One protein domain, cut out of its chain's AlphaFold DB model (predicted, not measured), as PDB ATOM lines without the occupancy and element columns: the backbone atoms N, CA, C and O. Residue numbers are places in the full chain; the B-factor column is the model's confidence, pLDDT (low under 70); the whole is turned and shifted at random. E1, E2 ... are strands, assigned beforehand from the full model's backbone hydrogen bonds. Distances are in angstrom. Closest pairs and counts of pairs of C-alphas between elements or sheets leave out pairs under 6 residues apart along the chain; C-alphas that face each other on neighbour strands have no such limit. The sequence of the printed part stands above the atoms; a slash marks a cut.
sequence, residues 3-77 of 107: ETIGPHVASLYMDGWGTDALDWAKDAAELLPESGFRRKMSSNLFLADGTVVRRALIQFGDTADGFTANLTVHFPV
ATOM      1  N   GLU A   3      19.758 -56.832  34.088       75.88
ATOM      2  CA  GLU A   3      19.356 -56.474  35.445       75.88
ATOM      3  C   GLU A   3      18.627 -57.634  36.121       75.88
ATOM      4  O   GLU A   3      18.093 -58.536  35.470       75.88
ATOM      5  N   THR A   4      18.621 -57.615  37.448       77.38
ATOM      6  CA  THR A   4      17.919 -58.608  38.253       77.38
ATOM      7  C   THR A   4      16.645 -57.992  38.812       77.38
ATOM      8  O   THR A   4      16.694 -56.978  39.507       77.38
ATOM      9  N   ILE A   5      15.505 -58.622  38.529       73.44
ATOM     10  CA  ILE A   5      14.200 -58.251  39.079       73.44
ATOM     11  C   ILE A   5      13.736 -59.410  39.961       73.44
ATOM     12  O   ILE A   5      13.294 -60.451  39.470       73.44
ATOM     13  N   GLY A   6      13.883 -59.251  41.279       75.38
ATOM     14  CA  GLY A   6      13.649 -60.338  42.231       75.38
ATOM     15  C   GLY A   6      14.579 -61.532  41.951       75.38
ATOM     16  O   GLY A   6      15.791 -61.341  41.914       75.38
ATOM     17  N   PRO A   7      14.064 -62.759  41.744       79.44
ATOM     18  CA  PRO A   7      14.887 -63.926  41.418       79.44
ATOM     19  C   PRO A   7      15.209 -64.064  39.917       79.44
ATOM     20  O   PRO A   7      15.870 -65.023  39.523       79.44
ATOM     21  N   HIS A   8      14.720 -63.157  39.064       80.25
ATOM     22  CA  HIS A   8      14.823 -63.293  37.612       80.25
ATOM     23  C   HIS A   8      15.921 -62.406  37.028       80.25
ATOM     24  O   HIS A   8      16.041 -61.231  37.372       80.25
ATOM     25  N   VAL A   9      16.682 -62.966  36.088       83.75
ATOM     26  CA  VAL A   9      17.586 -62.202  35.222       83.75
ATOM     27  C   VAL A   9      16.795 -61.740  34.005       83.75
ATOM     28  O   VAL A   9      16.193 -62.559  33.309       83.75
ATOM     29  N   ALA A  10      16.807 -60.436  33.759       84.00
ATOM     30  CA  ALA A  10      16.156 -59.814  32.622       84.00
ATOM     31  C   ALA A  10      17.184 -59.054  31.779       84.00
ATOM     32  O   ALA A  10      18.151 -58.489  32.298       84.00
ATOM     33  N   SER A  11      16.988 -59.048  30.464       84.25
ATOM     34  CA  SER A  11      17.875 -58.368  29.523       84.25
ATOM     35  C   SER A  11      17.144 -57.250  28.788       84.25
ATOM     36  O   SER A  11      16.005 -57.389  28.346       84.25
ATOM     37  N   LEU A  12      17.828 -56.114  28.671       80.94
ATOM     38  CA  LEU A  12      17.418 -54.944  27.906       80.94
ATOM     39  C   LEU A  12      18.317 -54.816  26.682       80.94
ATOM     40  O   LEU A  12      19.550 -54.791  26.822       80.94
ATOM     41  N   TYR A  13      17.710 -54.617  25.517       75.56
ATOM     42  CA  TYR A  13      18.436 -54.299  24.294       75.56
ATOM     43  C   TYR A  13      17.913 -53.004  23.670       75.56
ATOM     44  O   TYR A  13      16.731 -52.907  23.346       75.56
ATOM     45  N   MET A  14      18.777 -51.997  23.524       72.88
ATOM     46  CA  MET A  14      18.444 -50.760  22.811       72.88
ATOM     47  C   MET A  14      19.037 -50.843  21.405       72.88
ATOM     48  O   MET A  14      20.255 -50.757  21.253       72.88
ATOM     49  N   ASP A  15      18.193 -51.041  20.394       64.19
ATOM     50  CA  ASP A  15      18.616 -51.321  19.011       64.19
ATOM     51  C   ASP A  15      18.797 -50.048  18.158       64.19
ATOM     52  O   ASP A  15      18.493 -50.000  16.971       64.19
ATOM     53  N   GLY A  16      19.288 -48.975  18.784       71.06
ATOM     54  CA  GLY A  16      19.562 -47.699  18.125       71.06
ATOM     55  C   GLY A  16      18.555 -46.587  18.429       71.06
ATOM     56  O   GLY A  16      17.798 -46.635  19.396       71.06
ATOM     57  N   TRP A  17      18.625 -45.527  17.621       79.38
ATOM     58  CA  TRP A  17      17.830 -44.309  17.788       79.38
ATOM     59  C   TRP A  17      16.469 -44.412  17.101       79.38
ATOM     60  O   TRP A  17      16.341 -45.002  16.034       79.38
ATOM     61  N   GLY A  18      15.480 -43.739  17.681       71.25
ATOM     62  CA  GLY A  18      14.098 -43.719  17.223       71.25
ATOM     63  C   GLY A  18      13.198 -44.652  18.030       71.25
ATOM     64  O   GLY A  18      13.610 -45.276  19.007       71.25
ATOM     65  N   THR A  19      11.936 -44.703  17.619       68.56
ATOM     66  CA  THR A  19      10.901 -45.589  18.179       68.56
ATOM     67  C   THR A  19      10.376 -46.575  17.139       68.56
ATOM     68  O   THR A  19       9.511 -47.387  17.440       68.56
ATOM     69  N   ASP A  20      10.896 -46.521  15.912       68.94
ATOM     70  CA  ASP A  20      10.333 -47.235  14.764       68.94
ATOM     71  C   ASP A  20      10.445 -48.754  14.891       68.94
ATOM     72  O   ASP A  20       9.598 -49.474  14.361       68.94
ATOM     73  N   ALA A  21      11.449 -49.223  15.638       68.62
ATOM     74  CA  ALA A  21      11.679 -50.633  15.926       68.62
ATOM     75  C   ALA A  21      10.636 -51.243  16.881       68.62
ATOM     76  O   ALA A  21      10.500 -52.463  16.932       68.62
ATOM     77  N   LEU A  22       9.899 -50.423  17.643       77.81
ATOM     78  CA  LEU A  22       8.924 -50.889  18.627       77.81
ATOM     79  C   LEU A  22       7.601 -50.144  18.462       77.81
ATOM     80  O   LEU A  22       7.456 -49.014  18.921       77.81
ATOM     81  N   ASP A  23       6.618 -50.818  17.857       83.94
ATOM     82  CA  ASP A  23       5.316 -50.229  17.519       83.94
ATOM     83  C   ASP A  23       4.639 -49.520  18.697       83.94
ATOM     84  O   ASP A  23       4.108 -48.432  18.512       83.94
ATOM     85  N   TRP A  24       4.738 -50.071  19.914       88.69
ATOM     86  CA  TRP A  24       4.131 -49.480  21.115       88.69
ATOM     87  C   TRP A  24       4.644 -48.074  21.450       88.69
ATOM     88  O   TRP A  24       3.983 -47.344  22.180       88.69
ATOM     89  N   ALA A  25       5.847 -47.719  20.993       89.94
ATOM     90  CA  ALA A  25       6.497 -46.463  21.342       89.94
ATOM     91  C   ALA A  25       6.195 -45.336  20.344       89.94
ATOM     92  O   ALA A  25       6.561 -44.193  20.609       89.94
ATOM     93  N   LYS A  26       5.566 -45.638  19.199       87.69
ATOM     94  CA  LYS A  26       5.280 -44.655  18.137       87.69
ATOM     95  C   LYS A  26       4.236 -43.625  18.561       87.69
ATOM     96  O   LYS A  26       4.298 -42.480  18.126       87.69
ATOM     97  N   ASP A  27       3.310 -44.042  19.409       87.75
ATOM     98  CA  ASP A  27       2.155 -43.286  19.885       87.75
ATOM     99  C   ASP A  27       2.016 -43.344  21.416       87.75
ATOM    100  O   ASP A  27       0.940 -43.094  21.958       87.75
ATOM    101  N   ALA A  28       3.112 -43.646  22.124       90.62
ATOM    102  CA  ALA A  28       3.131 -43.646  23.582       90.62
ATOM    103  C   ALA A  28       2.690 -42.279  24.132       90.62
ATOM    104  O   ALA A  28       3.143 -41.228  23.670       90.62
ATOM    105  N   ALA A  29       1.826 -42.294  25.148       92.62
ATOM    106  CA  ALA A  29       1.257 -41.082  25.741       92.62
ATOM    107  C   ALA A  29       2.327 -40.173  26.377       92.62
ATOM    108  O   ALA A  29       2.123 -38.973  26.532       92.62
ATOM    109  N   GLU A  30       3.473 -40.749  26.733       94.50
ATOM    110  CA  GLU A  30       4.613 -40.088  27.359       94.50
ATOM    111  C   GLU A  30       5.576 -39.453  26.345       94.50
ATOM    112  O   GLU A  30       6.614 -38.907  26.740       94.50
ATOM    113  N   LEU A  31       5.268 -39.512  25.044       93.56
ATOM    114  CA  LEU A  31       6.042 -38.810  24.026       93.56
ATOM    115  C   LEU A  31       5.992 -37.298  24.256       93.56
ATOM    116  O   LEU A  31       4.935 -36.675  24.350       93.56
ATOM    117  N   LEU A  32       7.176 -36.701  24.318       94.75
ATOM    118  CA  LEU A  32       7.357 -35.266  24.444       94.75
ATOM    119  C   LEU A  32       7.415 -34.609  23.058       94.75
ATOM    120  O   LEU A  32       7.730 -35.274  22.066       94.75
ATOM    121  N   PRO A  33       7.158 -33.290  22.967       94.19
ATOM    122  CA  PRO A  33       7.229 -32.576  21.700       94.19
ATOM    123  C   PRO A  33       8.594 -32.737  21.021       94.19
ATOM    124  O   PRO A  33       9.637 -32.442  21.610       94.19
ATOM    125  N   GLU A  34       8.587 -33.148  19.751       90.12
ATOM    126  CA  GLU A  34       9.807 -33.405  18.973       90.12
ATOM    127  C   GLU A  34      10.716 -32.171  18.867       90.12
ATOM    128  O   GLU A  34      11.939 -32.301  18.844       90.12
ATOM    129  N   SER A  35      10.130 -30.969  18.876       92.50
ATOM    130  CA  SER A  35      10.868 -29.701  18.878       92.50
ATOM    131  C   SER A  35      11.814 -29.552  20.072       92.50
ATOM    132  O   SER A  35      12.834 -28.879  19.945       92.50
ATOM    133  N   GLY A  36      11.494 -30.176  21.210       93.25
ATOM    134  CA  GLY A  36      12.332 -30.186  22.408       93.25
ATOM    135  C   GLY A  36      13.114 -31.483  22.605       93.25
ATOM    136  O   GLY A  36      14.168 -31.450  23.226       93.25
ATOM    137  N   PHE A  37      12.629 -32.614  22.077       93.25
ATOM    138  CA  PHE A  37      13.162 -33.955  22.356       93.25
ATOM    139  C   PHE A  37      13.368 -34.780  21.078       93.25
ATOM    140  O   PHE A  37      12.801 -35.857  20.888       93.25
ATOM    141  N   ARG A  38      14.199 -34.268  20.164       88.69
ATOM    142  CA  ARG A  38      14.431 -34.882  18.844       88.69
ATOM    143  C   ARG A  38      15.047 -36.282  18.919       88.69
ATOM    144  O   ARG A  38      14.814 -37.116  18.046       88.69
ATOM    145  N   ARG A  39      15.871 -36.536  19.938       90.31
ATOM    146  CA  ARG A  39      16.576 -37.808  20.121       90.31
ATOM    147  C   ARG A  39      15.796 -38.675  21.094       90.31
ATOM    148  O   ARG A  39      15.623 -38.298  22.244       90.31
ATOM    149  N   LYS A  40      15.357 -39.849  20.651       91.19
ATOM    150  CA  LYS A  40      14.623 -40.802  21.486       91.19
ATOM    151  C   LYS A  40      15.066 -42.231  21.221       91.19
ATOM    152  O   LYS A  40      15.599 -42.505  20.150       91.19
ATOM    153  N   MET A  41      14.879 -43.104  22.199       90.56
ATOM    154  CA  MET A  41      15.140 -44.540  22.119       90.56
ATOM    155  C   MET A  41      14.025 -45.268  22.861       90.56
ATOM    156  O   MET A  41      13.603 -44.814  23.928       90.56
ATOM    157  N   SER A  42      13.567 -46.393  22.329       91.00
ATOM    158  CA  SER A  42      12.663 -47.296  23.039       91.00
ATOM    159  C   SER A  42      13.250 -48.699  23.131       91.00
ATOM    160  O   SER A  42      14.056 -49.122  22.304       91.00
ATOM    161  N   SER A  43      12.872 -49.427  24.179       90.38
ATOM    162  CA  SER A  43      13.332 -50.794  24.402       90.38
ATOM    163  C   SER A  43      12.316 -51.618  25.186       90.38
ATOM    164  O   SER A  43      11.527 -51.083  25.966       90.38
ATOM    165  N   ASN A  44      12.371 -52.934  24.997       90.56
ATOM    166  CA  ASN A  44      11.693 -53.910  25.836       90.56
ATOM    167  C   ASN A  44      12.716 -54.610  26.733       90.56
ATOM    168  O   ASN A  44      13.859 -54.854  26.337       90.56
ATOM    169  N   LEU A  45      12.263 -54.972  27.928       89.31
ATOM    170  CA  LEU A  45      12.990 -55.835  28.841       89.31
ATOM    171  C   LEU A  45      12.402 -57.241  28.788       89.31
ATOM    172  O   LEU A  45      11.197 -57.412  28.997       89.31
ATOM    173  N   PHE A  46      13.257 -58.224  28.533       89.62
ATOM    174  CA  PHE A  46      12.864 -59.605  28.289       89.62
ATOM    175  C   PHE A  46      13.325 -60.526  29.417       89.62
ATOM    176  O   PHE A  46      14.450 -60.408  29.909       89.62
ATOM    177  N   LEU A  47      12.470 -61.474  29.794       88.94
ATOM    178  CA  LEU A  47      12.888 -62.680  30.507       88.94
ATOM    179  C   LEU A  47      13.567 -63.663  29.547       88.94
ATOM    180  O   LEU A  47      13.505 -63.518  28.326       88.94
ATOM    181  N   ALA A  48      14.193 -64.699  30.107       87.50
ATOM    182  CA  ALA A  48      14.897 -65.727  29.339       87.50
ATOM    183  C   ALA A  48      14.003 -66.479  28.334       87.50
ATOM    184  O   ALA A  48      14.501 -66.963  27.322       87.50
ATOM    185  N   ASP A  49      12.698 -66.564  28.595       89.25
ATOM    186  CA  ASP A  49      11.711 -67.183  27.702       89.25
ATOM    187  C   ASP A  49      11.170 -66.225  26.622       89.25
ATOM    188  O   ASP A  49      10.307 -66.606  25.834       89.25
ATOM    189  N   GLY A  50      11.675 -64.987  26.567       88.25
ATOM    190  CA  GLY A  50      11.230 -63.951  25.636       88.25
ATOM    191  C   GLY A  50      10.031 -63.135  26.125       88.25
ATOM    192  O   GLY A  50       9.584 -62.232  25.414       88.25
ATOM    193  N   THR A  51       9.515 -63.389  27.330       89.50
ATOM    194  CA  THR A  51       8.419 -62.597  27.899       89.50
ATOM    195  C   THR A  51       8.852 -61.150  28.120       89.50
ATOM    196  O   THR A  51       9.825 -60.887  28.828       89.50
ATOM    197  N   VAL A  52       8.100 -60.196  27.563       90.31
ATOM    198  CA  VAL A  52       8.305 -58.763  27.826       90.31
ATOM    199  C   VAL A  52       7.725 -58.416  29.190       90.31
ATOM    200  O   VAL A  52       6.511 -58.455  29.380       90.31
ATOM    201  N   VAL A  53       8.589 -58.036  30.127       88.75
ATOM    202  CA  VAL A  53       8.189 -57.682  31.498       88.75
ATOM    203  C   VAL A  53       8.217 -56.190  31.767       88.75
ATOM    204  O   VAL A  53       7.506 -55.734  32.650       88.75
ATOM    205  N   ARG A  54       8.995 -55.414  31.012       89.44
ATOM    206  CA  ARG A  54       9.040 -53.949  31.114       89.44
ATOM    207  C   ARG A  54       9.299 -53.321  29.759       89.44
ATOM    208  O   ARG A  54       9.768 -53.980  28.830       89.44
ATOM    209  N   ARG A  55       9.016 -52.027  29.668       91.44
ATOM    210  CA  ARG A  55       9.328 -51.199  28.500       91.44
ATOM    211  C   ARG A  55       9.994 -49.910  28.952       91.44
ATOM    212  O   ARG A  55       9.656 -49.402  30.017       91.44
ATOM    213  N   ALA A  56      10.919 -49.392  28.161       91.25
ATOM    214  CA  ALA A  56      11.612 -48.141  28.430       91.25
ATOM    215  C   ALA A  56      11.484 -47.204  27.228       91.25
ATOM    216  O   ALA A  56      11.651 -47.638  26.088       91.25
ATOM    217  N   LEU A  57      11.216 -45.930  27.495       92.38
ATOM    218  CA  LEU A  57      11.256 -44.831  26.538       92.38
ATOM    219  C   LEU A  57      12.176 -43.752  27.111       92.38
ATOM    220  O   LEU A  57      11.944 -43.241  28.204       92.38
ATOM    221  N   ILE A  58      13.228 -43.418  26.375       91.56
ATOM    222  CA  ILE A  58      14.207 -42.407  26.767       91.56
ATOM    223  C   ILE A  58      14.189 -41.307  25.719       91.56
ATOM    224  O   ILE A  58      14.308 -41.583  24.526       91.56
ATOM    225  N   GLN A  59      14.049 -40.064  26.161       93.69
ATOM    226  CA  GLN A  59      13.919 -38.890  25.306       93.69
ATOM    227  C   GLN A  59      14.928 -37.836  25.750       93.69
ATOM    228  O   GLN A  59      14.976 -37.475  26.923       93.69
ATOM    229  N   PHE A  60      15.723 -37.327  24.816       93.69
ATOM    230  CA  PHE A  60      16.787 -36.364  25.065       93.69
ATOM    231  C   PHE A  60      16.486 -35.045  24.367       93.69
ATOM    232  O   PHE A  60      16.229 -35.015  23.158       93.69
ATOM    233  N   GLY A  61      16.576 -33.968  25.138       94.50
ATOM    234  CA  GLY A  61      16.456 -32.599  24.661       94.50
ATOM    235  C   GLY A  61      17.720 -31.805  24.931       94.50
ATOM    236  O   GLY A  61      18.374 -32.002  25.953       94.50
ATOM    237  N   ASP A  62      18.068 -30.909  24.017       94.19
ATOM    238  CA  ASP A  62      19.236 -30.050  24.181       94.19
ATOM    239  C   ASP A  62      18.935 -28.910  25.161       94.19
ATOM    240  O   ASP A  62      17.821 -28.393  25.238       94.19
ATOM    241  N   THR A  63      19.953 -28.516  25.917       91.56
ATOM    242  CA  THR A  63      19.937 -27.336  26.793       91.56
ATOM    243  C   THR A  63      21.161 -26.479  26.475       91.56
ATOM    244  O   THR A  63      22.059 -26.940  25.772       91.56
ATOM    245  N   ALA A  64      21.227 -25.246  26.985       93.00
ATOM    246  CA  ALA A  64      22.357 -24.348  26.717       93.00
ATOM    247  C   ALA A  64      23.721 -24.972  27.081       93.00
ATOM    248  O   ALA A  64      24.683 -24.810  26.336       93.00
ATOM    249  N   ASP A  65      23.764 -25.744  28.171       89.12
ATOM    250  CA  ASP A  65      25.004 -26.262  28.759       89.12
ATOM    251  C   ASP A  65      25.116 -27.797  28.685       89.12
ATOM    252  O   ASP A  65      25.950 -28.408  29.355       89.12
ATOM    253  N   GLY A  66      24.263 -28.456  27.895       89.56
ATOM    254  CA  GLY A  66      24.233 -29.915  27.821       89.56
ATOM    255  C   GLY A  66      22.902 -30.449  27.320       89.56
ATOM    256  O   GLY A  66      22.394 -30.019  26.288       89.56
ATOM    257  N   PHE A  67      22.306 -31.377  28.061       91.62
ATOM    258  CA  PHE A  67      21.032 -31.982  27.693       91.62
ATOM    259  C   PHE A  67      20.172 -32.290  28.921       91.62
ATOM    260  O   PHE A  67      20.672 -32.441  30.034       91.62
ATOM    261  N   THR A  68      18.874 -32.434  28.686       91.81
ATOM    262  CA  THR A  68      17.926 -33.055  29.605       91.81
ATOM    263  C   THR A  68      17.530 -34.427  29.068       91.81
ATOM    264  O   THR A  68      17.418 -34.612  27.854       91.81
ATOM    265  N   ALA A  69      17.337 -35.398  29.956       90.81
ATOM    266  CA  ALA A  69      16.827 -36.716  29.609       90.81
ATOM    267  C   ALA A  69      15.550 -36.994  30.402       90.81
ATOM    268  O   ALA A  69      15.549 -36.902  31.629       90.81
ATOM    269  N   ASN A  70      14.477 -37.348  29.698       92.62
ATOM    270  CA  ASN A  70      13.260 -37.885  30.288       92.62
ATOM    271  C   ASN A  70      13.239 -39.402  30.069       92.62
ATOM    272  O   ASN A  70      13.419 -39.873  28.945       92.62
ATOM    273  N   LEU A  71      13.067 -40.147  31.159       90.44
ATOM    274  CA  LEU A  71      13.123 -41.599  31.187       90.44
ATOM    275  C   LEU A  71      11.812 -42.139  31.733       90.44
ATOM    276  O   LEU A  71      11.541 -42.046  32.929       90.44
ATOM    277  N   THR A  72      11.034 -42.742  30.847       92.12
ATOM    278  CA  THR A  72       9.785 -43.416  31.181       92.12
ATOM    279  C   THR A  72      10.028 -44.914  31.192       92.12
ATOM    280  O   THR A  72      10.549 -45.481  30.229       92.12
ATOM    281  N   VAL A  73       9.616 -45.570  32.273       90.50
ATOM    282  CA  VAL A  73       9.651 -47.027  32.387       90.50
ATOM    283  C   VAL A  73       8.250 -47.533  32.693       90.50
ATOM    284  O   VAL A  73       7.660 -47.173  33.707       90.50
ATOM    285  N   HIS A  74       7.742 -48.411  31.835       91.00
ATOM    286  CA  HIS A  74       6.467 -49.083  32.044       91.00
ATOM    287  C   HIS A  74       6.687 -50.407  32.764       91.00
ATOM    288  O   HIS A  74       7.488 -51.242  32.327       91.00
ATOM    289  N   PHE A  75       5.921 -50.599  33.832       89.62
ATOM    290  CA  PHE A  75       5.855 -51.833  34.601       89.62
ATOM    291  C   PHE A  75       4.476 -52.487  34.453       89.62
ATOM    292  O   PHE A  75       3.492 -51.791  34.184       89.62
ATOM    293  N   PRO A  76       4.367 -53.814  34.642       88.62
ATOM    294  CA  PRO A  76       3.078 -54.477  34.761       88.62
ATOM    295  C   PRO A  76       2.315 -53.915  35.961       88.62
ATOM    296  O   PRO A  76       2.916 -53.604  36.984       88.62
ATOM    297  N   VAL A  77       0.985 -53.853  35.874       89.50
ATOM    298  CA  VAL A  77       0.128 -53.366  36.978       89.50
ATOM    299  C   VAL A  77       0.308 -54.188  38.262       89.50
ATOM    300  O   VAL A  77       0.088 -53.690  39.356       89.50
TER     301      VAL A  77
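This is residues 3 to 77 of the 107 residues of an uncharacterized protein of Streptomyces rimosus subsp. rimosus (strain ATCC 10970 / DSM 40260 / JCM 4667 / NRRL 2234) (UniProt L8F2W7). One long antiparallel sheet, strongly twisted and curled like part of a barrel, is built of three long strands, E3, E4 and E5, with the short hairpin of E1 and E2 beside one end of E3. A long loop, residues 13 to 38, swings round E3 on its way from E2 to E3. The 75 printed residues hold no named helix and five strands, whose order in the sheet, E1 E2 E3 E4 E5, is also their order along the chain. The class is all strand, with 37 of the 75 residues in named elements, under half. The whole is elongated, 43 by 25 by 24 A, and only just compact, close to loose, with a radius of gyration of the C-alphas of 13.6 A.

Find C-alpha 3 at (19.356, -56.474, 35.445), where E1, residues 3 to 5, begins. E2 is residues 8 to 12, 13.1 A long. E3, residues 39 to 46, runs 23.6 A; E4, residues 52 to 63, runs 33.5 A from (8.305, -58.763, 27.826). E5, residues 66 to 74, runs 26.5 A to C-alpha 74 at (6.467, -49.083, 32.044).

The five strands form a meander, each the antiparallel neighbour of the one before. Between E1 and E2, look at N 3 and O 10, 2.9 A. E2 is staggered, pairing with E1 over residues 8 to 10 and with E3 over 11 to 12, where N 11 and O 46 are 2.9 A apart. For E3 and E4 take N 43 and O 56, 2.9 A; for E4 and E5, N 59 and O 70, 2.9 A. Edge strands E1 and E5 are apart.

The farthest C-alphas, of Asp 49 and Ala 64, are 44.1 A apart. The printed part has no cut, and the link from E2 to E3 is long. Confidence is under 70 at residue 15 and residues 19 to 21.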